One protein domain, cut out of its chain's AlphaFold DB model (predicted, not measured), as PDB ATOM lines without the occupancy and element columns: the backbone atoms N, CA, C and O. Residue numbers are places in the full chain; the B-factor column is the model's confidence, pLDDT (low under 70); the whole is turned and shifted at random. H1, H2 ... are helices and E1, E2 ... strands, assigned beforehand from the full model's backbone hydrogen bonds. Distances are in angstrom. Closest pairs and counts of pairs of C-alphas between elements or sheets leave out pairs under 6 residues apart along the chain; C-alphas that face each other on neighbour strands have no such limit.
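This is residues 15 to 61, 209 to 278 and 289 to 340 of the 361 residues of an uncharacterized protein of Chloroflexi bacterium (UniProt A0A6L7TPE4). Two small three-stranded antiparallel sheets that stay apart from each other are joined by the long helix H2, which packs on both: its residues 229 to 237 on the sheet E1 E2 E3, mostly at the edge strand E3, and its residues 232 to 246 on the sheet E4 E5 E6, mostly at the edge strand E4. H1 folds back along H2 and packs side by side with H4, while H3 starts at the far end of H4 and sticks out with residues 268 to 278. The printed part has 169 residues with four named helices and six named strands, in the order E1 E2 E3 H1 H2 H3 E4 E5 E6 H4, a mixed class. It is compact, with a radius of gyration of the C-alphas of 17.7 A and spans of 51 by 43 by 34 A.

E1, residues 15 to 22, begins with C-alpha 15 at (11.255, 5.463, -32.723). E2 is residues 25 to 33, 25.3 A long, and E3 residues 53 to 60. After the first cut come H1, residues 209 to 222, 20.3 A; H2, residues 229 to 250, 32.5 A, from C-alpha 229 at (5.590, 9.520, -23.061); and H3, residues 258 to 278, 29.9 A. After the second come E4, residues 296 to 299, E5, residues 307 to 314, E6, residues 317 to 324, and H4, residues 325 to 336, which ends with C-alpha 336 at (-8.948, -15.825, -28.253).

H2 is on both sheets. Its height over E1 E2 E3 is 8.6 A, and it lies over E3, along the strands at 25 degrees on the local plane; the closest C-alphas, of Ile 53 and Ser 229, are 6.2 A apart. Its height over E4 E5 E6 is 4.9 A, and the closest C-alphas, of Arg 240 and Phe 297, are 5.2 A apart. Each sheet is a meander, each strand the antiparallel neighbour of the one before. Within hydrogen-bond range are N 18 and O 29, 2.9 A, for E1 and E2; N 28 and O 55, 2.9 A, for E2 and E3; N 298 and O 309, 2.9 A, for E4 and E5; and N 310 and O 321, 2.9 A, for E5 and E6. Two layers, helices on one face of a sheet, are formed by H2 with E1 E2 E3 and by H2, H3 and H4 with E4 E5 E6. H4 stands up from E4 E5 E6 at 57 degrees. H1 and H2 are a helical hairpin that touches through residues 216 to 220 and 231 to 238, closest at the C-alphas of Leu 220 and Ala 235, 6.5 A, at a shallow tilt of 30 degrees. H1 and H4 touch, opposite ways at a shallow tilt of 6 degrees, closest at the C-alphas of Arg 210 and Val 333, 5.2 A. H3 touches H4 with residues 258 to 259 alone, at a steep tilt of 57 degrees; the closest C-alphas, of Lys 258 and Ser 335, are 5.2 A apart. Every O i to N i+4 pair is within hydrogen-bond range in H3 and H4, and 9 of 10 are in H1 and 15 of 18 in H2.

The C-alphas of Glu 48 and Arg 276, the two farthest apart, are 53.6 A apart. Residues 62 to 208 and 279 to 288 are not printed; the C-alphas across these cuts are 23.8 A and 21.8 A apart. Of the links printed whole, E2 to E3 is long. The mean pLDDT of the printed part is 76.6, and 50 residues are under 70, among them residues 33 to 51, 251 to 257 and 271 to 278.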
ATOM      1  N   LEU A  15      10.784   5.837 -34.051       74.25
ATOM      2  CA  LEU A  15      11.255   5.463 -32.723       74.25
ATOM      3  C   LEU A  15      12.558   4.669 -32.841       74.25
ATOM      4  O   LEU A  15      12.648   3.736 -33.637       74.25
ATOM      5  N   TYR A  16      13.547   4.995 -32.017       72.44
ATOM      6  CA  TYR A  16      14.781   4.217 -31.895       72.44
ATOM      7  C   TYR A  16      14.834   3.575 -30.521       72.44
ATOM      8  O   TYR A  16      14.650   4.270 -29.529       72.44
ATOM      9  N   SER A  17      15.082   2.268 -30.463       67.00
ATOM     10  CA  SER A  17      15.197   1.525 -29.210       67.00
ATOM     11  C   SER A  17      16.642   1.123 -28.943       67.00
ATOM     12  O   SER A  17      17.260   0.470 -29.786       67.00
ATOM     13  N   LEU A  18      17.137   1.441 -27.752       63.47
ATOM     14  CA  LEU A  18      18.342   0.862 -27.171       63.47
ATOM     15  C   LEU A  18      17.916  -0.016 -25.993       63.47
ATOM     16  O   LEU A  18      17.137   0.428 -25.150       63.47
ATOM     17  N   ILE A  19      18.398  -1.254 -25.947       64.44
ATOM     18  CA  ILE A  19      18.145  -2.168 -24.830       64.44
ATOM     19  C   ILE A  19      19.400  -2.195 -23.966       64.44
ATOM     20  O   ILE A  19      20.484  -2.488 -24.464       64.44
ATOM     21  N   THR A  20      19.244  -1.883 -22.685       63.84
ATOM     22  CA  THR A  20      20.290  -1.951 -21.665       63.84
ATOM     23  C   THR A  20      19.865  -2.893 -20.546       63.84
ATOM     24  O   THR A  20      18.698  -2.940 -20.156       63.84
ATOM     25  N   GLU A  21      20.814  -3.660 -20.020       67.62
ATOM     26  CA  GLU A  21      20.572  -4.642 -18.959       67.62
ATOM     27  C   GLU A  21      21.274  -4.196 -17.672       67.62
ATOM     28  O   GLU A  21      22.462  -3.865 -17.683       67.62
ATOM     29  N   HIS A  22      20.538  -4.173 -16.560       62.94
ATOM     30  CA  HIS A  22      21.057  -3.823 -15.238       62.94
ATOM     31  C   HIS A  22      20.557  -4.832 -14.198       62.94
ATOM     32  O   HIS A  22      19.421  -4.752 -13.727       62.94
ATOM     33  N   GLY A  23      21.418  -5.784 -13.826       74.44
ATOM     34  CA  GLY A  23      21.032  -6.894 -12.951       74.44
ATOM     35  C   GLY A  23      19.955  -7.758 -13.612       74.44
ATOM     36  O   GLY A  23      20.125  -8.186 -14.748       74.44
ATOM     37  N   GLU A  24      18.839  -7.978 -12.917       66.94
ATOM     38  CA  GLU A  24      17.677  -8.726 -13.432       66.94
ATOM     39  C   GLU A  24      16.717  -7.885 -14.294       66.94
ATOM     40  O   GLU A  24      15.751  -8.413 -14.855       66.94
ATOM     41  N   TYR A  25      16.959  -6.575 -14.397       63.56
ATOM     42  CA  TYR A  25      16.075  -5.644 -15.088       63.56
ATOM     43  C   TYR A  25      16.589  -5.324 -16.493       63.56
ATOM     44  O   TYR A  25      17.751  -4.954 -16.687       63.56
ATOM     45  N   GLN A  26      15.690  -5.397 -17.473       68.06
ATOM     46  CA  GLN A  26      15.916  -4.902 -18.825       68.06
ATOM     47  C   GLN A  26      15.238  -3.542 -18.984       68.06
ATOM     48  O   GLN A  26      14.022  -3.406 -18.838       68.06
ATOM     49  N   TYR A  27      16.033  -2.532 -19.322       67.31
ATOM     50  CA  TYR A  27      15.557  -1.202 -19.658       67.31
ATOM     51  C   TYR A  27      15.605  -1.037 -21.169       67.31
ATOM     52  O   TYR A  27      16.613  -1.294 -21.819       67.31
ATOM     53  N   THR A  28      14.498  -0.614 -21.765       71.38
ATOM     54  CA  THR A  28      14.507  -0.149 -23.152       71.38
ATOM     55  C   THR A  28      14.371   1.362 -23.149       71.38
ATOM     56  O   THR A  28      13.329   1.885 -22.753       71.38
ATOM     57  N   CYS A  29      15.426   2.053 -23.578       69.94
ATOM     58  CA  CYS A  29      15.384   3.475 -23.874       69.94
ATOM     59  C   CYS A  29      14.832   3.654 -25.283       69.94
ATOM     60  O   CYS A  29      15.361   3.091 -26.243       69.94
ATOM     61  N   ILE A  30      13.755   4.422 -25.399       73.56
ATOM     62  CA  ILE A  30      13.130   4.741 -26.671       73.56
ATOM     63  C   ILE A  30      13.225   6.231 -26.924       73.56
ATOM     64  O   ILE A  30      12.872   7.055 -26.079       73.56
ATOM     65  N   ILE A  31      13.712   6.556 -28.116       73.06
ATOM     66  CA  ILE A  31      13.978   7.915 -28.553       73.06
ATOM     67  C   ILE A  31      13.023   8.251 -29.694       73.06
ATOM     68  O   ILE A  31      13.140   7.664 -30.776       73.06
ATOM     69  N   PRO A  32      12.087   9.188 -29.478       70.25
ATOM     70  CA  PRO A  32      11.280   9.744 -30.547       70.25
ATOM     71  C   PRO A  32      12.124  10.721 -31.372       70.25
ATOM     72  O   PRO A  32      12.597  11.735 -30.858       70.25
ATOM     73  N   VAL A  33      12.305  10.438 -32.662       68.75
ATOM     74  CA  VAL A  33      13.021  11.340 -33.574       68.75
ATOM     75  C   VAL A  33      12.023  12.219 -34.313       68.75
ATOM     76  O   VAL A  33      11.235  11.755 -35.136       68.75
ATOM     77  N   ARG A  34      12.066  13.519 -34.006       66.75
ATOM     78  CA  ARG A  34      11.271  14.551 -34.684       66.75
ATOM     79  C   ARG A  34      11.938  14.966 -35.996       66.75
ATOM     80  O   ARG A  34      13.138  14.797 -36.164       66.75
ATOM     81  N   LYS A  35      11.165  15.589 -36.895       56.34
ATOM     82  CA  LYS A  35      11.532  15.974 -38.281       56.34
ATOM     83  C   LYS A  35      12.869  16.712 -38.468       56.34
ATOM     84  O   LYS A  35      13.362  16.747 -39.586       56.34
ATOM     85  N   ASN A  36      13.429  17.281 -37.400       55.88
ATOM     86  CA  ASN A  36      14.657  18.078 -37.419       55.88
ATOM     87  C   ASN A  36      15.758  17.530 -36.491       55.88
ATOM     88  O   ASN A  36      16.732  18.233 -36.243       55.88
ATOM     89  N   MET A  37      15.599  16.327 -35.938       56.75
ATOM     90  CA  MET A  37      16.627  15.691 -35.117       56.75
ATOM     91  C   MET A  37      17.364  14.641 -35.941       56.75
ATOM     92  O   MET A  37      16.757  13.685 -36.418       56.75
ATOM     93  N   SER A  38      18.677  14.803 -36.081       56.88
ATOM     94  CA  SER A  38      19.547  13.754 -36.606       56.88
ATOM     95  C   SER A  38      19.558  12.549 -35.663       56.88
ATOM     96  O   SER A  38      19.452  12.692 -34.444       56.88
ATOM     97  N   ARG A  39      19.694  11.346 -36.234       56.25
ATOM     98  CA  ARG A  39      19.881  10.098 -35.479       56.25
ATOM     99  C   ARG A  39      21.001  10.291 -34.438       56.25
ATOM    100  O   ARG A  39      22.065  10.767 -34.818       56.25
ATOM    101  N   PRO A  40      20.812   9.902 -33.165       56.34
ATOM    102  CA  PRO A  40      21.899   9.940 -32.194       56.34
ATOM    103  C   PRO A  40      22.962   8.916 -32.613       56.34
ATOM    104  O   PRO A  40      22.715   7.711 -32.596       56.34
ATOM    105  N   GLU A  41      24.114   9.403 -33.081       53.50
ATOM    106  CA  GLU A  41      25.211   8.567 -33.592       53.50
ATOM    107  C   GLU A  41      26.121   8.027 -32.474       53.50
ATOM    108  O   GLU A  41      26.927   7.140 -32.732       53.50
ATOM    109  N   ASN A  42      25.957   8.495 -31.229       48.62
ATOM    110  CA  ASN A  42      26.809   8.128 -30.097       48.62
ATOM    111  C   ASN A  42      25.983   7.670 -28.884       48.62
ATOM    112  O   ASN A  42      25.217   8.450 -28.325       48.62
ATOM    113  N   GLU A  43      26.213   6.437 -28.419       49.69
ATOM    114  CA  GLU A  43      25.581   5.817 -27.232       49.69
ATOM    115  C   GLU A  43      25.866   6.541 -25.892       49.69
ATOM    116  O   GLU A  43      25.349   6.139 -24.854       49.69
ATOM    117  N   GLY A  44      26.667   7.615 -25.888       44.94
ATOM    118  CA  GLY A  44      27.125   8.298 -24.669       44.94
ATOM    119  C   GLY A  44      26.919   9.815 -24.612       44.94
ATOM    120  O   GLY A  44      27.336  10.429 -23.634       44.94
ATOM    121  N   GLN A  45      26.310  10.443 -25.622       46.38
ATOM    122  CA  GLN A  45      26.030  11.885 -25.610       46.38
ATOM    123  C   GLN A  45      24.574  12.127 -25.988       46.38
ATOM    124  O   GLN A  45      24.221  12.299 -27.152       46.38
ATOM    125  N   TRP A  46      23.720  12.095 -24.971       54.69
ATOM    126  CA  TRP A  46      22.316  12.451 -25.089       54.69
ATOM    127  C   TRP A  46      22.191  13.979 -25.057       54.69
ATOM    128  O   TRP A  46      22.586  14.607 -24.077       54.69
ATOM    129  N   GLU A  47      21.691  14.590 -26.134       51.78
ATOM    130  CA  GLU A  47      21.390  16.026 -26.143       51.78
ATOM    131  C   GLU A  47      20.243  16.341 -25.167       51.78
ATOM    132  O   GLU A  47      19.222  15.651 -25.152       51.78
ATOM    133  N   GLU A  48      20.361  17.446 -24.423       41.97
ATOM    134  CA  GLU A  48      19.378  17.949 -23.439       41.97
ATOM    135  C   GLU A  48      17.969  18.258 -24.006       41.97
ATOM    136  O   GLU A  48      17.069  18.650 -23.265       41.97
ATOM    137  N   GLY A  49      17.725  18.057 -25.305       51.41
ATOM    138  CA  GLY A  49      16.418  18.230 -25.952       51.41
ATOM    139  C   GLY A  49      15.649  16.936 -26.240       51.41
ATOM    140  O   GLY A  49      14.484  16.997 -26.649       51.41
ATOM    141  N   VAL A  50      16.265  15.765 -26.052       58.19
ATOM    142  CA  VAL A  50      15.659  14.473 -26.394       58.19
ATOM    143  C   VAL A  50      14.891  13.918 -25.199       58.19
ATOM    144  O   VAL A  50      15.465  13.565 -24.172       58.19
ATOM    145  N   ARG A  51      13.563  13.809 -25.318       63.84
ATOM    146  CA  ARG A  51      12.762  13.108 -24.304       63.84
ATOM    147  C   ARG A  51      12.962  11.605 -24.459       63.84
ATOM    148  O   ARG A  51      12.385  10.994 -25.355       63.84
ATOM    149  N   HIS A  52      13.776  11.029 -23.586       70.69
ATOM    150  CA  HIS A  52      13.941   9.585 -23.476       70.69
ATOM    151  C   HIS A  52      12.744   8.962 -22.768       70.69
ATOM    152  O   HIS A  52      12.265   9.472 -21.754       70.69
ATOM    153  N   ILE A  53      12.278   7.841 -23.305       72.06
ATOM    154  CA  ILE A  53      11.217   7.042 -22.712       72.06
ATOM    155  C   ILE A  53      11.835   5.742 -22.219       72.06
ATOM    156  O   ILE A  53      12.390   4.988 -23.014       72.06
ATOM    157  N   PHE A  54      11.729   5.479 -20.920       73.19
ATOM    158  CA  PHE A  54      12.260   4.263 -20.312       73.19
ATOM    159  C   PHE A  54      11.138   3.266 -20.062       73.19
ATOM    160  O   PHE A  54      10.138   3.578 -19.420       73.19
ATOM    161  N   ILE A  55      11.331   2.051 -20.559       76.25
ATOM    162  CA  ILE A  55      10.461   0.911 -20.289       76.25
ATOM    163  C   ILE A  55      11.264  -0.071 -19.457       76.25
ATOM    164  O   ILE A  55      12.301  -0.541 -19.919       76.25
ATOM    165  N   SER A  56      10.783  -0.372 -18.255       76.81
ATOM    166  CA  SER A  56      11.369  -1.402 -17.401       76.81
ATOM    167  C   SER A  56      10.628  -2.725 -17.573       76.81
ATOM    168  O   SER A  56       9.394  -2.753 -17.655       76.81
ATOM    169  N   ALA A  57      11.398  -3.805 -17.617       78.88
ATOM    170  CA  ALA A  57      10.932  -5.172 -17.488       78.88
ATOM    171  C   ALA A  57      11.840  -5.936 -16.515       78.88
ATOM    172  O   ALA A  57      13.044  -5.683 -16.475       78.88
ATOM    173  N   GLN A  58      11.284  -6.883 -15.766       78.56
ATOM    174  CA  GLN A  58      12.048  -7.824 -14.936       78.56
ATOM    175  C   GLN A  58      11.814  -9.244 -15.448       78.56
ATOM    176  O   GLN A  58      10.717  -9.552 -15.911       78.56
ATOM    177  N   ARG A  59      12.812 -10.128 -15.372       70.00
ATOM    178  CA  ARG A  59      12.588 -11.563 -15.600       70.00
ATOM    179  C   ARG A  59      12.385 -12.273 -14.273       70.00
ATOM    180  O   ARG A  59      13.282 -12.273 -13.446       70.00
ATOM    181  N   VAL A  60      11.225 -12.896 -14.113       63.25
ATOM    182  CA  VAL A  60      10.816 -13.591 -12.892       63.25
ATOM    183  C   VAL A  60      10.367 -14.999 -13.275       63.25
ATOM    184  O   VAL A  60       9.464 -15.159 -14.100       63.25
ATOM    185  N   GLY A  61      11.055 -16.031 -12.775       61.75
ATOM    186  CA  GLY A  61      10.752 -17.429 -13.125       61.75
ATOM    187  C   GLY A  61      10.874 -17.784 -14.603       61.75
ATOM    188  O   GLY A  61      10.130 -18.621 -15.100       61.75
ATOM    189  N   VAL A 209      -9.789 -10.967 -23.743       92.44
ATOM    190  CA  VAL A 209      -8.807 -10.607 -24.782       92.44
ATOM    191  C   VAL A 209      -9.379  -9.584 -25.769       92.44
ATOM    192  O   VAL A 209      -8.659  -8.688 -26.204       92.44
ATOM    193  N   ARG A 210     -10.680  -9.655 -26.093       94.00
ATOM    194  CA  ARG A 210     -11.318  -8.649 -26.961       94.00
ATOM    195  C   ARG A 210     -11.386  -7.257 -26.353       94.00
ATOM    196  O   ARG A 210     -11.242  -6.286 -27.091       94.00
ATOM    197  N   ASP A 211     -11.601  -7.161 -25.043       94.00
ATOM    198  CA  ASP A 211     -11.694  -5.874 -24.362       94.00
ATOM    199  C   ASP A 211     -10.302  -5.228 -24.367       94.00
ATOM    200  O   ASP A 211     -10.145  -4.088 -24.804       94.00
ATOM    201  N   PHE A 212      -9.273  -6.005 -24.013       94.81
ATOM    202  CA  PHE A 212      -7.869  -5.602 -24.104       94.81
ATOM    203  C   PHE A 212      -7.470  -5.159 -25.517       94.81
ATOM    204  O   PHE A 212      -6.934  -4.065 -25.698       94.81
ATOM    205  N   ALA A 213      -7.774  -5.968 -26.537       94.44
ATOM    206  CA  ALA A 213      -7.488  -5.624 -27.926       94.44
ATOM    207  C   ALA A 213      -8.230  -4.350 -28.364       94.44
ATOM    208  O   ALA A 213      -7.691  -3.566 -29.142       94.44
ATOM    209  N   GLY A 214      -9.443  -4.118 -27.851       93.81
ATOM    210  CA  GLY A 214     -10.215  -2.899 -28.077       93.81
ATOM    211  C   GLY A 214      -9.540  -1.650 -27.503       93.81
ATOM    212  O   GLY A 214      -9.363  -0.674 -28.238       93.81
ATOM    213  N   VAL A 215      -9.120  -1.698 -26.233       93.94
ATOM    214  CA  VAL A 215      -8.375  -0.610 -25.565       93.94
ATOM    215  C   VAL A 215      -7.062  -0.340 -26.294       93.94
ATOM    216  O   VAL A 215      -6.767   0.802 -26.662       93.94
ATOM    217  N   LEU A 216      -6.297  -1.398 -26.574       94.31
ATOM    218  CA  LEU A 216      -5.014  -1.295 -27.257       94.31
ATOM    219  C   LEU A 216      -5.175  -0.727 -28.670       94.31
ATOM    220  O   LEU A 216      -4.436   0.182 -29.037       94.31
ATOM    221  N   ARG A 217      -6.178  -1.172 -29.441       93.88
ATOM    222  CA  ARG A 217      -6.498  -0.604 -30.761       93.88
ATOM    223  C   ARG A 217      -6.761   0.896 -30.672       93.88
ATOM    224  O   ARG A 217      -6.137   1.656 -31.406       93.88
ATOM    225  N   GLY A 218      -7.648   1.320 -29.769       91.12
ATOM    226  CA  GLY A 218      -8.029   2.729 -29.637       91.12
ATOM    227  C   GLY A 218      -6.848   3.636 -29.286       91.12
ATOM    228  O   GLY A 218      -6.738   4.743 -29.815       91.12
ATOM    229  N   ARG A 219      -5.928   3.156 -28.440       91.81
ATOM    230  CA  ARG A 219      -4.701   3.885 -28.081       91.81
ATOM    231  C   ARG A 219      -3.657   3.845 -29.205       91.81
ATOM    232  O   ARG A 219      -3.090   4.880 -29.543       91.81
ATOM    233  N   LEU A 220      -3.461   2.698 -29.860       91.94
ATOM    234  CA  LEU A 220      -2.532   2.557 -30.987       91.94
ATOM    235  C   LEU A 220      -2.946   3.364 -32.218       91.94
ATOM    236  O   LEU A 220      -2.079   3.817 -32.957       91.94
ATOM    237  N   GLU A 221      -4.237   3.547 -32.484       89.81
ATOM    238  CA  GLU A 221      -4.703   4.346 -33.627       89.81
ATOM    239  C   GLU A 221      -4.343   5.827 -33.501       89.81
ATOM    240  O   GLU A 221      -4.102   6.486 -34.515       89.81
ATOM    241  N   ARG A 222      -4.273   6.327 -32.264       88.88
ATOM    242  CA  ARG A 222      -3.935   7.720 -31.940       88.88
ATOM    243  C   ARG A 222      -2.430   7.941 -31.788       88.88
ATOM    244  O   ARG A 222      -1.983   9.083 -31.830       88.88
ATOM    245  N   LEU A 223      -1.663   6.861 -31.636       88.44
ATOM    246  CA  LEU A 223      -0.235   6.907 -31.351       88.44
ATOM    247  C   LEU A 223       0.575   7.461 -32.532       88.44
ATOM    248  O   LEU A 223       0.503   6.954 -33.656       88.44
ATOM    249  N   ASN A 224       1.402   8.458 -32.234       84.62
ATOM    250  CA  ASN A 224       2.362   9.089 -33.134       84.62
ATOM    251  C   ASN A 224       3.607   9.555 -32.342       84.62
ATOM    252  O   ASN A 224       3.666   9.408 -31.126       84.62
ATOM    253  N   VAL A 225       4.612  10.109 -33.025       77.00
ATOM    254  CA  VAL A 225       5.882  10.542 -32.397       77.00
ATOM    255  C   VAL A 225       5.716  11.755 -31.469       77.00
ATOM    256  O   VAL A 225       6.557  11.997 -30.607       77.00
ATOM    257  N   GLU A 226       4.634  12.515 -31.622       80.75
ATOM    258  CA  GLU A 226       4.299  13.657 -30.764       80.75
ATOM    259  C   GLU A 226       3.443  13.258 -29.557       80.75
ATOM    260  O   GLU A 226       3.148  14.106 -28.720       80.75
ATOM    261  N   SER A 227       3.049  11.985 -29.454       84.38
ATOM    262  CA  SER A 227       2.281  11.479 -28.320       84.38
ATOM    263  C   SER A 227       3.080  11.594 -27.025       84.38
ATOM    264  O   SER A 227       4.305  11.456 -27.022       84.38
ATOM    265  N   ASP A 228       2.370  11.815 -25.920       84.56
ATOM    266  CA  ASP A 228       2.977  11.864 -24.595       84.56
ATOM    267  C   ASP A 228       3.707  10.556 -24.266       84.56
ATOM    268  O   ASP A 228       3.312   9.469 -24.710       84.56
ATOM    269  N   SER A 229       4.761  10.663 -23.452       82.12
ATOM    270  CA  SER A 229       5.590   9.520 -23.061       82.12
ATOM    271  C   SER A 229       4.749   8.376 -22.495       82.12
ATOM    272  O   SER A 229       4.961   7.229 -22.874       82.12
ATOM    273  N   ASP A 230       3.739   8.684 -21.680       84.50
ATOM    274  CA  ASP A 230       2.862   7.689 -21.055       84.50
ATOM    275  C   ASP A 230       2.071   6.874 -22.088       84.50
ATOM    276  O   ASP A 230       1.911   5.660 -21.941       84.50
ATOM    277  N   ALA A 231       1.626   7.502 -23.181       87.50
ATOM    278  CA  ALA A 231       0.915   6.811 -24.255       87.50
ATOM    279  C   ALA A 231       1.838   5.856 -25.028       87.50
ATOM    280  O   ALA A 231       1.428   4.750 -25.392       87.50
ATOM    281  N   ILE A 232       3.091   6.265 -25.254       85.12
ATOM    282  CA  ILE A 232       4.112   5.446 -25.918       85.12
ATOM    283  C   ILE A 232       4.533   4.275 -25.019       85.12
ATOM    284  O   ILE A 232       4.548   3.136 -25.488       85.12
ATOM    285  N   ILE A 233       4.811   4.524 -23.732       85.81
ATOM    286  CA  ILE A 233       5.139   3.483 -22.740       85.81
ATOM    287  C   ILE A 233       4.016   2.457 -22.687       85.81
ATOM    288  O   ILE A 233       4.264   1.265 -22.880       85.81
ATOM    289  N   PHE A 234       2.778   2.928 -22.508       90.12
ATOM    290  CA  PHE A 234       1.607   2.067 -22.460       90.12
ATOM    291  C   PHE A 234       1.526   1.185 -23.706       90.12
ATOM    292  O   PHE A 234       1.373  -0.031 -23.592       90.12
ATOM    293  N   ALA A 235       1.624   1.779 -24.900       90.25
ATOM    294  CA  ALA A 235       1.494   1.040 -26.146       90.25
ATOM    295  C   ALA A 235       2.556  -0.056 -26.253       90.25
ATOM    296  O   ALA A 235       2.236  -1.189 -26.593       90.25
ATOM    297  N   ILE A 236       3.807   0.252 -25.923       87.00
ATOM    298  CA  ILE A 236       4.917  -0.686 -26.095       87.00
ATOM    299  C   ILE A 236       4.863  -1.805 -25.062       87.00
ATOM    300  O   ILE A 236       5.018  -2.970 -25.424       87.00
ATOM    301  N   GLN A 237       4.579  -1.487 -23.801       89.06
ATOM    302  CA  GLN A 237       4.435  -2.498 -22.755       89.06
ATOM    303  C   GLN A 237       3.258  -3.431 -23.024       89.06
ATOM    304  O   GLN A 237       3.396  -4.643 -22.900       89.06
ATOM    305  N   ASN A 238       2.114  -2.894 -23.452       92.38
ATOM    306  CA  ASN A 238       0.954  -3.720 -23.779       92.38
ATOM    307  C   ASN A 238       1.151  -4.511 -25.075       92.38
ATOM    308  O   ASN A 238       0.665  -5.634 -25.167       92.38
ATOM    309  N   MET A 239       1.913  -3.990 -26.043       90.00
ATOM    310  CA  MET A 239       2.323  -4.759 -27.218       90.00
ATOM    311  C   MET A 239       3.220  -5.935 -26.840       90.00
ATOM    312  O   MET A 239       2.935  -7.058 -27.249       90.00
ATOM    313  N   ARG A 240       4.252  -5.713 -26.019       86.81
ATOM    314  CA  ARG A 240       5.113  -6.800 -25.527       86.81
ATOM    315  C   ARG A 240       4.319  -7.825 -24.714       86.81
ATOM    316  O   ARG A 240       4.511  -9.026 -24.886       86.81
ATOM    317  N   ALA A 241       3.348  -7.368 -23.922       88.81
ATOM    318  CA  ALA A 241       2.497  -8.240 -23.118       88.81
ATOM    319  C   ALA A 241       1.625  -9.198 -23.955       88.81
ATOM    320  O   ALA A 241       1.191 -10.223 -23.434       88.81
ATOM    321  N   ILE A 242       1.417  -8.939 -25.255       88.38
ATOM    322  CA  ILE A 242       0.764  -9.900 -26.157       88.38
ATOM    323  C   ILE A 242       1.537 -11.225 -26.212       88.38
ATOM    324  O   ILE A 242       0.917 -12.286 -26.207       88.38
ATOM    325  N   GLY A 243       2.874 -11.191 -26.204       82.88
ATOM    326  CA  GLY A 243       3.694 -12.407 -26.198       82.88
ATOM    327  C   GLY A 243       3.413 -13.293 -24.983       82.88
ATOM    328  O   GLY A 243       3.283 -14.509 -25.110       82.88
ATOM    329  N   ARG A 244       3.198 -12.674 -23.818       80.00
ATOM    330  CA  ARG A 244       2.813 -13.362 -22.579       80.00
ATOM    331  C   ARG A 244       1.429 -14.010 -22.678       80.00
ATOM    332  O   ARG A 244       1.276 -15.172 -22.315       80.00
ATOM    333  N   ILE A 245       0.449 -13.291 -23.233       82.06
ATOM    334  CA  ILE A 245      -0.902 -13.819 -23.504       82.06
ATOM    335  C   ILE A 245      -0.809 -15.085 -24.368       82.06
ATOM    336  O   ILE A 245      -1.535 -16.047 -24.108       82.06
ATOM    337  N   PHE A 246       0.086 -15.099 -25.363       79.06
ATOM    338  CA  PHE A 246       0.345 -16.273 -26.199       79.06
ATOM    339  C   PHE A 246       1.024 -17.412 -25.450       79.06
ATOM    340  O   PHE A 246       0.536 -18.537 -25.536       79.06
ATOM    341  N   ALA A 247       2.104 -17.134 -24.718       77.69
ATOM    342  CA  ALA A 247       2.847 -18.146 -23.968       77.69
ATOM    343  C   ALA A 247       1.920 -18.953 -23.045       77.69
ATOM    344  O   ALA A 247       1.881 -20.178 -23.110       77.69
ATOM    345  N   GLU A 248       1.067 -18.259 -22.292       76.44
ATOM    346  CA  GLU A 248       0.123 -18.875 -21.349       76.44
ATOM    347  C   GLU A 248      -0.897 -19.807 -22.007       76.44
ATOM    348  O   GLU A 248      -1.419 -20.715 -21.365       76.44
ATOM    349  N   ARG A 249      -1.196 -19.580 -23.289       76.75
ATOM    350  CA  ARG A 249      -2.148 -20.379 -24.074       76.75
ATOM    351  C   ARG A 249      -1.467 -21.512 -24.834       76.75
ATOM    352  O   ARG A 249      -2.115 -22.508 -25.146       76.75
ATOM    353  N   MET A 250      -0.175 -21.381 -25.130       70.44
ATOM    354  CA  MET A 250       0.618 -22.457 -25.727       70.44
ATOM    355  C   MET A 250       0.858 -23.594 -24.732       70.44
ATOM    356  O   MET A 250       0.775 -24.754 -25.127       70.44
ATOM    357  N   ASP A 251       1.050 -23.274 -23.449       64.81
ATOM    358  CA  ASP A 251       1.233 -24.273 -22.388       64.81
ATOM    359  C   ASP A 251      -0.020 -25.128 -22.134       64.81
ATOM    360  O   ASP A 251       0.081 -26.222 -21.580       64.81
ATOM    361  N   SER A 252      -1.210 -24.650 -22.527       59.81
ATOM    362  CA  SER A 252      -2.464 -25.384 -22.321       59.81
ATOM    363  C   SER A 252      -2.778 -26.418 -23.404       59.81
ATOM    364  O   SER A 252      -3.422 -27.407 -23.075       59.81
ATOM    365  N   ASP A 253      -2.337 -26.205 -24.654       54.81
ATOM    366  CA  ASP A 253      -2.383 -27.191 -25.747       54.81
ATOM    367  C   ASP A 253      -1.722 -26.595 -27.016       54.81
ATOM    368  O   ASP A 253      -2.345 -25.866 -27.798       54.81
ATOM    369  N   ALA A 254      -0.424 -26.848 -27.226       49.12
ATOM    370  CA  ALA A 254       0.397 -26.156 -28.233       49.12
ATOM    371  C   ALA A 254      -0.087 -26.316 -29.693       49.12
ATOM    372  O   ALA A 254       0.293 -25.530 -30.563       49.12
ATOM    373  N   THR A 255      -0.947 -27.301 -29.974       48.03
ATOM    374  CA  THR A 255      -1.516 -27.562 -31.309       48.03
ATOM    375  C   THR A 255      -2.938 -27.024 -31.507       48.03
ATOM    376  O   THR A 255      -3.402 -26.971 -32.646       48.03
ATOM    377  N   ALA A 256      -3.616 -26.552 -30.450       51.78
ATOM    378  CA  ALA A 256      -5.015 -26.109 -30.520       51.78
ATOM    379  C   ALA A 256      -5.200 -24.585 -30.634       51.78
ATOM    380  O   ALA A 256      -6.309 -24.111 -30.906       51.78
ATOM    381  N   SER A 257      -4.145 -23.782 -30.445       66.62
ATOM    382  CA  SER A 257      -4.271 -22.327 -30.571       66.62
ATOM    383  C   SER A 257      -4.495 -21.922 -32.031       66.62
ATOM    384  O   SER A 257      -3.582 -21.953 -32.857       66.62
ATOM    385  N   LYS A 258      -5.716 -21.465 -32.342       75.25
ATOM    386  CA  LYS A 258      -6.119 -20.967 -33.673       75.25
ATOM    387  C   LYS A 258      -5.159 -19.918 -34.235       75.25
ATOM    388  O   LYS A 258      -4.976 -19.827 -35.449       75.25
ATOM    389  N   PHE A 259      -4.539 -19.116 -33.368       77.44
ATOM    390  CA  PHE A 259      -3.554 -18.130 -33.792       77.44
ATOM    391  C   PHE A 259      -2.223 -18.774 -34.193       77.44
ATOM    392  O   PHE A 259      -1.664 -18.394 -35.217       77.44
ATOM    393  N   VAL A 260      -1.745 -19.775 -33.446       74.44
ATOM    394  CA  VAL A 260      -0.544 -20.548 -33.811       74.44
ATOM    395  C   VAL A 260      -0.770 -21.272 -35.138       74.44
ATOM    396  O   VAL A 260       0.087 -21.208 -36.016       74.44
ATOM    397  N   SER A 261      -1.953 -21.859 -35.356       75.88
ATOM    398  CA  SER A 261      -2.318 -22.444 -36.654       75.88
ATOM    399  C   SER A 261      -2.306 -21.403 -37.781       75.88
ATOM    400  O   SER A 261      -1.835 -21.683 -38.884       75.88
ATOM    401  N   TYR A 262      -2.777 -20.181 -37.517       82.38
ATOM    402  CA  TYR A 262      -2.693 -19.080 -38.476       82.38
ATOM    403  C   TYR A 262      -1.234 -18.693 -38.779       82.38
ATOM    404  O   TYR A 262      -0.879 -18.600 -39.957       82.38
ATOM    405  N   LEU A 263      -0.370 -18.544 -37.768       78.19
ATOM    406  CA  LEU A 263       1.061 -18.283 -37.969       78.19
ATOM    407  C   LEU A 263       1.726 -19.399 -38.781       78.19
ATOM    408  O   LEU A 263       2.435 -19.124 -39.748       78.19
ATOM    409  N   PHE A 264       1.420 -20.656 -38.458       74.62
ATOM    410  CA  PHE A 264       1.891 -21.823 -39.199       74.62
ATOM    411  C   PHE A 264       1.464 -21.769 -40.668       74.62
ATOM    412  O   PHE A 264       2.285 -22.024 -41.551       74.62
ATOM    413  N   SER A 265       0.203 -21.417 -40.940       77.25
ATOM    414  CA  SER A 265      -0.327 -21.285 -42.303       77.25
ATOM    415  C   SER A 265       0.351 -20.160 -43.092       77.25
ATOM    416  O   SER A 265       0.520 -20.253 -44.305       77.25
ATOM    417  N   ARG A 266       0.763 -19.087 -42.408       78.31
ATOM    418  CA  ARG A 266       1.467 -17.962 -43.025       78.31
ATOM    419  C   ARG A 266       2.913 -18.328 -43.346       78.31
ATOM    420  O   ARG A 266       3.360 -18.065 -44.457       78.31
ATOM    421  N   PHE A 267       3.592 -18.994 -42.413       75.62
ATOM    422  CA  PHE A 267       4.957 -19.478 -42.603       75.62
ATOM    423  C   PHE A 267       5.041 -20.567 -43.683       75.62
ATOM    424  O   PHE A 267       5.864 -20.467 -44.583       75.62
ATOM    425  N   THR A 268       4.152 -21.574 -43.657       73.25
ATOM    426  CA  THR A 268       4.082 -22.609 -44.717       73.25
ATOM    427  C   THR A 268       3.894 -21.994 -46.089       73.25
ATOM    428  O   THR A 268       4.625 -22.359 -46.990       73.25
ATOM    429  N   LYS A 269       2.968 -21.045 -46.259       75.75
ATOM    430  CA  LYS A 269       2.762 -20.398 -47.560       75.75
ATOM    431  C   LYS A 269       3.995 -19.646 -48.054       75.75
ATOM    432  O   LYS A 269       4.246 -19.658 -49.251       75.75
ATOM    433  N   GLN A 270       4.740 -18.993 -47.162       72.38
ATOM    434  CA  GLN A 270       5.986 -18.315 -47.532       72.38
ATOM    435  C   GLN A 270       7.072 -19.314 -47.944       72.38
ATOM    436  O   GLN A 270       7.673 -19.134 -48.997       72.38
ATOM    437  N   GLU A 271       7.270 -20.382 -47.170       69.19
ATOM    438  CA  GLU A 271       8.215 -21.463 -47.487       69.19
ATOM    439  C   GLU A 271       7.825 -22.207 -48.768       69.19
ATOM    440  O   GLU A 271       8.651 -22.373 -49.652       69.19
ATOM    441  N   GLU A 272       6.558 -22.593 -48.934       67.31
ATOM    442  CA  GLU A 272       6.052 -23.236 -50.151       67.31
ATOM    443  C   GLU A 272       6.223 -22.339 -51.377       67.31
ATOM    444  O   GLU A 272       6.519 -22.838 -52.458       67.31
ATOM    445  N   GLN A 273       6.034 -21.026 -51.235       67.31
ATOM    446  CA  GLN A 273       6.246 -20.089 -52.332       67.31
ATOM    447  C   GLN A 273       7.734 -19.973 -52.687       67.31
ATOM    448  O   GLN A 273       8.076 -20.067 -53.860       67.31
ATOM    449  N   GLN A 274       8.617 -19.860 -51.692       65.25
ATOM    450  CA  GLN A 274      10.068 -19.843 -51.906       65.25
ATOM    451  C   GLN A 274      10.583 -21.167 -52.483       65.25
ATOM    452  O   GLN A 274      11.428 -21.161 -53.372       65.25
ATOM    453  N   MET A 275      10.043 -22.301 -52.031       63.09
ATOM    454  CA  MET A 275      10.356 -23.620 -52.577       63.09
ATOM    455  C   MET A 275       9.831 -23.765 -54.001       63.09
ATOM    456  O   MET A 275      10.578 -24.209 -54.851       63.09
ATOM    457  N   ARG A 276       8.610 -23.326 -54.327       63.22
ATOM    458  CA  ARG A 276       8.105 -23.342 -55.716       63.22
ATOM    459  C   ARG A 276       8.915 -22.456 -56.660       63.22
ATOM    460  O   ARG A 276       9.011 -22.764 -57.841       63.22
ATOM    461  N   GLU A 277       9.473 -21.362 -56.155       62.78
ATOM    462  CA  GLU A 277      10.380 -20.495 -56.912       62.78
ATOM    463  C   GLU A 277      11.792 -21.103 -57.042       62.78
ATOM    464  O   GLU A 277      12.501 -20.799 -58.001       62.78
ATOM    465  N   ALA A 278      12.194 -21.982 -56.117       58.09
ATOM    466  CA  ALA A 278      13.482 -22.680 -56.122       58.09
ATOM    467  C   ALA A 278      13.449 -24.065 -56.799       58.09
ATOM    468  O   ALA A 278      14.501 -24.582 -57.178       58.09
ATOM    469  N   VAL A 289       8.142 -31.418 -38.346       49.84
ATOM    470  CA  VAL A 289       7.999 -31.253 -36.893       49.84
ATOM    471  C   VAL A 289       8.407 -29.815 -36.567       49.84
ATOM    472  O   VAL A 289       9.525 -29.400 -36.882       49.84
ATOM    473  N   ARG A 290       7.483 -29.014 -36.019       60.38
ATOM    474  CA  ARG A 290       7.722 -27.592 -35.724       60.38
ATOM    475  C   ARG A 290       7.633 -27.312 -34.235       60.38
ATOM    476  O   ARG A 290       6.558 -27.396 -33.652       60.38
ATOM    477  N   ALA A 291       8.763 -26.930 -33.652       63.38
ATOM    478  CA  ALA A 291       8.828 -26.303 -32.344       63.38
ATOM    479  C   ALA A 291       8.721 -24.782 -32.517       63.38
ATOM    480  O   ALA A 291       9.502 -24.187 -33.265       63.38
ATOM    481  N   PHE A 292       7.760 -24.167 -31.826       70.44
ATOM    482  CA  PHE A 292       7.574 -22.718 -31.787       70.44
ATOM    483  C   PHE A 292       8.027 -22.173 -30.433       70.44
ATOM    484  O   PHE A 292       7.599 -22.661 -29.388       70.44
ATOM    485  N   GLY A 293       8.875 -21.149 -30.460       71.81
ATOM    486  CA  GLY A 293       9.158 -20.307 -29.307       71.81
ATOM    487  C   GLY A 293       8.035 -19.301 -29.050       71.81
ATOM    488  O   GLY A 293       7.108 -19.154 -29.848       71.81
ATOM    489  N   VAL A 294       8.140 -18.571 -27.942       77.50
ATOM    490  CA  VAL A 294       7.195 -17.501 -27.601       77.50
ATOM    491  C   VAL A 294       7.385 -16.316 -28.558       77.50
ATOM    492  O   VAL A 294       8.512 -15.835 -28.703       77.50
ATOM    493  N   PRO A 295       6.320 -15.821 -29.218       82.81
ATOM    494  CA  PRO A 295       6.419 -14.655 -30.085       82.81
ATOM    495  C   PRO A 295       6.660 -13.369 -29.283       82.81
ATOM    496  O   PRO A 295       5.953 -13.079 -28.319       82.81
ATOM    497  N   ALA A 296       7.612 -12.559 -29.736       84.50
ATOM    498  CA  ALA A 296       7.883 -11.221 -29.228       84.50
ATOM    499  C   ALA A 296       7.301 -10.176 -30.184       84.50
ATOM    500  O   ALA A 296       7.637 -10.156 -31.367       84.50
ATOM    501  N   PHE A 297       6.443  -9.293 -29.671       88.62
ATOM    502  CA  PHE A 297       5.784  -8.257 -30.467       88.62
ATOM    503  C   PHE A 297       6.360  -6.878 -30.164       88.62
ATOM    504  O   PHE A 297       6.536  -6.499 -29.004       88.62
ATOM    505  N   SER A 298       6.596  -6.096 -31.212       86.88
ATOM    506  CA  SER A 298       7.081  -4.723 -31.120       86.88
ATOM    507  C   SER A 298       6.367  -3.821 -32.124       86.88
ATOM    508  O   SER A 298       5.854  -4.260 -33.154       86.88
ATOM    509  N   LEU A 299       6.287  -2.529 -31.808       86.81
ATOM    510  CA  LEU A 299       5.823  -1.543 -32.781       86.81
ATOM    511  C   LEU A 299       6.892  -1.346 -33.848       86.81
ATOM    512  O   LEU A 299       8.082  -1.334 -33.531       86.81
ATOM    513  N   ASP A 300       6.461  -1.137 -35.093       84.94
ATOM    514  CA  ASP A 300       7.394  -0.660 -36.103       84.94
ATOM    515  C   ASP A 300       7.995   0.682 -35.639       84.94
ATOM    516  O   ASP A 300       7.233   1.567 -35.224       84.94
ATOM    517  N   PRO A 301       9.332   0.840 -35.694       78.00
ATOM    518  CA  PRO A 301      10.019   2.109 -35.529       78.00
ATOM    519  C   PRO A 301       9.298   3.252 -36.230       78.00
ATOM    520  O   PRO A 301       9.106   4.297 -35.626       78.00
ATOM    521  N   ASP A 302       8.860   3.058 -37.473       82.69
ATOM    522  CA  ASP A 302       8.027   4.014 -38.185       82.69
ATOM    523  C   ASP A 302       6.556   3.890 -37.760       82.69
ATOM    524  O   ASP A 302       5.766   3.110 -38.306       82.69
ATOM    525  N   LEU A 303       6.150   4.727 -36.804       82.44
ATOM    526  CA  LEU A 303       4.779   4.741 -36.297       82.44
ATOM    527  C   LEU A 303       3.746   5.088 -37.380       82.44
ATOM    528  O   LEU A 303       2.573   4.726 -37.222       82.44
ATOM    529  N   THR A 304       4.158   5.750 -38.469       82.31
ATOM    530  CA  THR A 304       3.272   6.107 -39.587       82.31
ATOM    531  C   THR A 304       2.905   4.900 -40.441       82.31
ATOM    532  O   THR A 304       1.799   4.851 -40.978       82.31
ATOM    533  N   ALA A 305       3.767   3.877 -40.479       84.19
ATOM    534  CA  ALA A 305       3.497   2.629 -41.184       84.19
ATOM    535  C   ALA A 305       2.330   1.851 -40.558       84.19
ATOM    536  O   ALA A 305       1.747   0.984 -41.208       84.19
ATOM    537  N   LYS A 306       1.974   2.153 -39.297       89.12
ATOM    538  CA  LYS A 306       0.922   1.461 -38.532       89.12
ATOM    539  C   LYS A 306       1.103  -0.061 -38.547       89.12
ATOM    540  O   LYS A 306       0.132  -0.821 -38.631       89.12
ATOM    541  N   ARG A 307       2.362  -0.486 -38.446       91.50
ATOM    542  CA  ARG A 307       2.786  -1.883 -38.442       91.50
ATOM    543  C   ARG A 307       3.213  -2.349 -37.059       91.50
ATOM    544  O   ARG A 307       3.574  -1.550 -36.192       91.50
ATOM    545  N   ILE A 308       3.117  -3.654 -36.882       90.81
ATOM    546  CA  ILE A 308       3.584  -4.400 -35.726       90.81
ATOM    547  C   ILE A 308       4.499  -5.490 -36.262       90.81
ATOM    548  O   ILE A 308       4.113  -6.211 -37.185       90.81
ATOM    549  N   ARG A 309       5.680  -5.606 -35.665       90.75
ATOM    550  CA  ARG A 309       6.635  -6.666 -35.960       90.75
ATOM    551  C   ARG A 309       6.496  -7.758 -34.920       90.75
ATOM    552  O   ARG A 309       6.324  -7.480 -33.731       90.75
ATOM    553  N   MET A 310       6.549  -8.996 -35.376       88.81
ATOM    554  CA  MET A 310       6.580 -10.170 -34.525       88.81
ATOM    555  C   MET A 310       7.835 -10.967 -34.841       88.81
ATOM    556  O   MET A 310       8.031 -11.362 -35.987       88.81
ATOM    557  N   HIS A 311       8.630 -11.251 -33.818       87.00
ATOM    558  CA  HIS A 311       9.740 -12.188 -33.902       87.00
ATOM    559  C   HIS A 311       9.346 -13.484 -33.207       87.00
ATOM    560  O   HIS A 311       8.852 -13.453 -32.081       87.00
ATOM    561  N   ILE A 312       9.554 -14.625 -33.853       84.00
ATOM    562  CA  ILE A 312       9.263 -15.934 -33.264       84.00
ATOM    563  C   ILE A 312      10.352 -16.927 -33.652       84.00
ATOM    564  O   ILE A 312      10.811 -16.941 -34.791       84.00
ATOM    565  N   SER A 313      10.783 -17.760 -32.703       81.75
ATOM    566  CA  SER A 313      11.699 -18.854 -33.020       81.75
ATOM    567  C   SER A 313      10.914 -20.045 -33.570       81.75
ATOM    568  O   SER A 313       9.989 -20.519 -32.916       81.75
ATOM    569  N   ILE A 314      11.272 -20.533 -34.754       77.56
ATOM    570  CA  ILE A 314      10.714 -21.738 -35.369       77.56
ATOM    571  C   ILE A 314      11.882 -22.683 -35.648       77.56
ATOM    572  O   ILE A 314      12.775 -22.358 -36.426       77.56
ATOM    573  N   ASN A 315      11.909 -23.846 -34.992       76.00
ATOM    574  CA  ASN A 315      12.994 -24.831 -35.137       76.00
ATOM    575  C   ASN A 315      14.408 -24.229 -34.957       76.00
ATOM    576  O   ASN A 315      15.346 -24.578 -35.672       76.00
ATOM    577  N   GLY A 316      14.556 -23.290 -34.016       74.56
ATOM    578  CA  GLY A 316      15.826 -22.617 -33.724       74.56
ATOM    579  C   GLY A 316      16.193 -21.470 -34.672       74.56
ATOM    580  O   GLY A 316      17.180 -20.783 -34.417       74.56
ATOM    581  N   ARG A 317      15.405 -21.203 -35.722       79.19
ATOM    582  CA  ARG A 317      15.549 -20.012 -36.579       79.19
ATOM    583  C   ARG A 317      14.630 -18.902 -36.092       79.19
ATOM    584  O   ARG A 317      13.508 -19.179 -35.687       79.19
ATOM    585  N   VAL A 318      15.107 -17.661 -36.085       81.00
ATOM    586  CA  VAL A 318      14.279 -16.499 -35.734       81.00
ATOM    587  C   VAL A 318      13.631 -15.974 -37.005       81.00
ATOM    588  O   VAL A 318      14.329 -15.517 -37.905       81.00
ATOM    589  N   GLU A 319      12.307 -16.030 -37.047       83.94
ATOM    590  CA  GLU A 319      11.490 -15.544 -38.153       83.94
ATOM    591  C   GLU A 319      10.832 -14.214 -37.779       83.94
ATOM    592  O   GLU A 319      10.415 -14.016 -36.632       83.94
ATOM    593  N   GLU A 320      10.723 -13.311 -38.753       87.25
ATOM    594  CA  GLU A 320      10.095 -11.998 -38.597       87.25
ATOM    595  C   GLU A 320       8.830 -11.899 -39.454       87.25
ATOM    596  O   GLU A 320       8.836 -12.177 -40.655       87.25
ATOM    597  N   PHE A 321       7.733 -11.469 -38.833       87.25
ATOM    598  CA  PHE A 321       6.457 -11.251 -39.501       87.25
ATOM    599  C   PHE A 321       5.958  -9.829 -39.272       87.25
ATOM    600  O   PHE A 321       5.855  -9.361 -38.137       87.25
ATOM    601  N   ASP A 322       5.546  -9.193 -40.365       90.50
ATOM    602  CA  ASP A 322       4.896  -7.889 -40.353       90.50
ATOM    603  C   ASP A 322       3.375  -8.023 -40.358       90.50
ATOM    604  O   ASP A 322       2.786  -8.654 -41.241       90.50
ATOM    605  N   PHE A 323       2.722  -7.332 -39.432       91.38
ATOM    606  CA  PHE A 323       1.272  -7.197 -39.389       91.38
ATOM    607  C   PHE A 323       0.881  -5.731 -39.469       91.38
ATOM    608  O   PHE A 323       1.535  -4.862 -38.888       91.38
ATOM    609  N   SER A 324      -0.246  -5.437 -40.115       92.88
ATOM    610  CA  SER A 324      -0.922  -4.176 -39.797       92.88
ATOM    611  C   SER A 324      -1.471  -4.235 -38.363       92.88
ATOM    612  O   SER A 324      -1.856  -5.306 -37.886       92.88
ATOM    613  N   ARG A 325      -1.564  -3.083 -37.678       91.38
ATOM    614  CA  ARG A 325      -2.187  -2.999 -36.337       91.38
ATOM    615  C   ARG A 325      -3.577  -3.651 -36.305       91.38
ATOM    616  O   ARG A 325      -3.897  -4.382 -35.373       91.38
ATOM    617  N   ALA A 326      -4.383  -3.412 -37.341       92.06
ATOM    618  CA  ALA A 326      -5.727  -3.968 -37.456       92.06
ATOM    619  C   ALA A 326      -5.715  -5.492 -37.641       92.06
ATOM    620  O   ALA A 326      -6.462  -6.188 -36.959       92.06
ATOM    621  N   GLU A 327      -4.849  -6.009 -38.519       93.00
ATOM    622  CA  GLU A 327      -4.739  -7.444 -38.787       93.00
ATOM    623  C   GLU A 327      -4.394  -8.222 -37.518       93.00
ATOM    624  O   GLU A 327      -5.114  -9.159 -37.173       93.00
ATOM    625  N   LEU A 328      -3.335  -7.827 -36.801       91.31
ATOM    626  CA  LEU A 328      -2.906  -8.559 -35.610       91.31
ATOM    627  C   LEU A 328      -4.009  -8.590 -34.550       91.31
ATOM    628  O   LEU A 328      -4.344  -9.659 -34.042       91.31
ATOM    629  N   LEU A 329      -4.596  -7.432 -34.232       92.50
ATOM    630  CA  LEU A 329      -5.620  -7.339 -33.193       92.50
ATOM    631  C   LEU A 329      -6.900  -8.076 -33.598       92.50
ATOM    632  O   LEU A 329      -7.490  -8.764 -32.771       92.50
ATOM    633  N   GLN A 330      -7.307  -8.017 -34.868       92.75
ATOM    634  CA  GLN A 330      -8.451  -8.789 -35.356       92.75
ATOM    635  C   GLN A 330      -8.190 -10.296 -35.273       92.75
ATOM    636  O   GLN A 330      -9.085 -11.048 -34.889       92.75
ATOM    637  N   ARG A 331      -6.974 -10.750 -35.597       89.94
ATOM    638  CA  ARG A 331      -6.586 -12.161 -35.474       89.94
ATOM    639  C   ARG A 331      -6.541 -12.609 -34.018       89.94
ATOM    640  O   ARG A 331      -7.050 -13.682 -33.715       89.94
ATOM    641  N   LEU A 332      -6.016 -11.777 -33.123       89.62
ATOM    642  CA  LEU A 332      -6.019 -12.032 -31.684       89.62
ATOM    643  C   LEU A 332      -7.455 -12.179 -31.150       89.62
ATOM    644  O   LEU A 332      -7.763 -13.157 -30.471       89.62
ATOM    645  N   VAL A 333      -8.355 -11.261 -31.520       92.06
ATOM    646  CA  VAL A 333      -9.781 -11.313 -31.149       92.06
ATOM    647  C   VAL A 333     -10.477 -12.535 -31.744       92.06
ATOM    648  O   VAL A 333     -11.258 -13.188 -31.060       92.06
ATOM    649  N   HIS A 334     -10.206 -12.866 -33.004       90.56
ATOM    650  CA  HIS A 334     -10.812 -14.024 -33.656       90.56
ATOM    651  C   HIS A 334     -10.400 -15.346 -32.995       90.56
ATOM    652  O   HIS A 334     -11.221 -16.253 -32.867       90.56
ATOM    653  N   SER A 335      -9.139 -15.454 -32.575       87.06
ATOM    654  CA  SER A 335      -8.606 -16.678 -31.981       87.06
ATOM    655  C   SER A 335      -8.985 -16.840 -30.513       87.06
ATOM    656  O   SER A 335      -9.378 -17.937 -30.129       87.06
ATOM    657  N   HIS A 336      -8.897 -15.764 -29.721       87.06
ATOM    658  CA  HIS A 336      -8.948 -15.825 -28.253       87.06
ATOM    659  C   HIS A 336      -9.943 -14.840 -27.625       87.06
ATOM    660  O   HIS A 336      -9.958 -14.655 -26.413       87.06
ATOM    661  N   GLY A 337     -10.767 -14.160 -28.422       88.81
ATOM    662  CA  GLY A 337     -11.497 -12.973 -27.980       88.81
ATOM    663  C   GLY A 337     -12.462 -13.174 -26.811       88.81
ATOM    664  O   GLY A 337     -12.710 -12.199 -26.109       88.81
ATOM    665  N   ASP A 338     -13.030 -14.369 -26.625       89.75
ATOM    666  CA  ASP A 338     -13.942 -14.695 -25.508       89.75
ATOM    667  C   ASP A 338     -13.215 -15.201 -24.252       89.75
ATOM    668  O   ASP A 338     -13.816 -15.328 -23.185       89.75
ATOM    669  N   GLU A 339     -11.917 -15.474 -24.350       89.06
ATOM    670  CA  GLU A 339     -11.119 -15.955 -23.229       89.06
ATOM    671  C   GLU A 339     -10.805 -14.808 -22.261       89.06
ATOM    672  O   GLU A 339     -10.654 -13.650 -22.668       89.06
ATOM    673  N   SER A 340     -10.679 -15.121 -20.966       89.31
ATOM    674  CA  SER A 340     -10.144 -14.167 -19.985       89.31
ATOM    675  C   SER A 340      -8.734 -13.748 -20.390       89.31
ATOM    676  O   SER A 340      -7.929 -14.585 -20.804       89.31
TER     677      SER A 340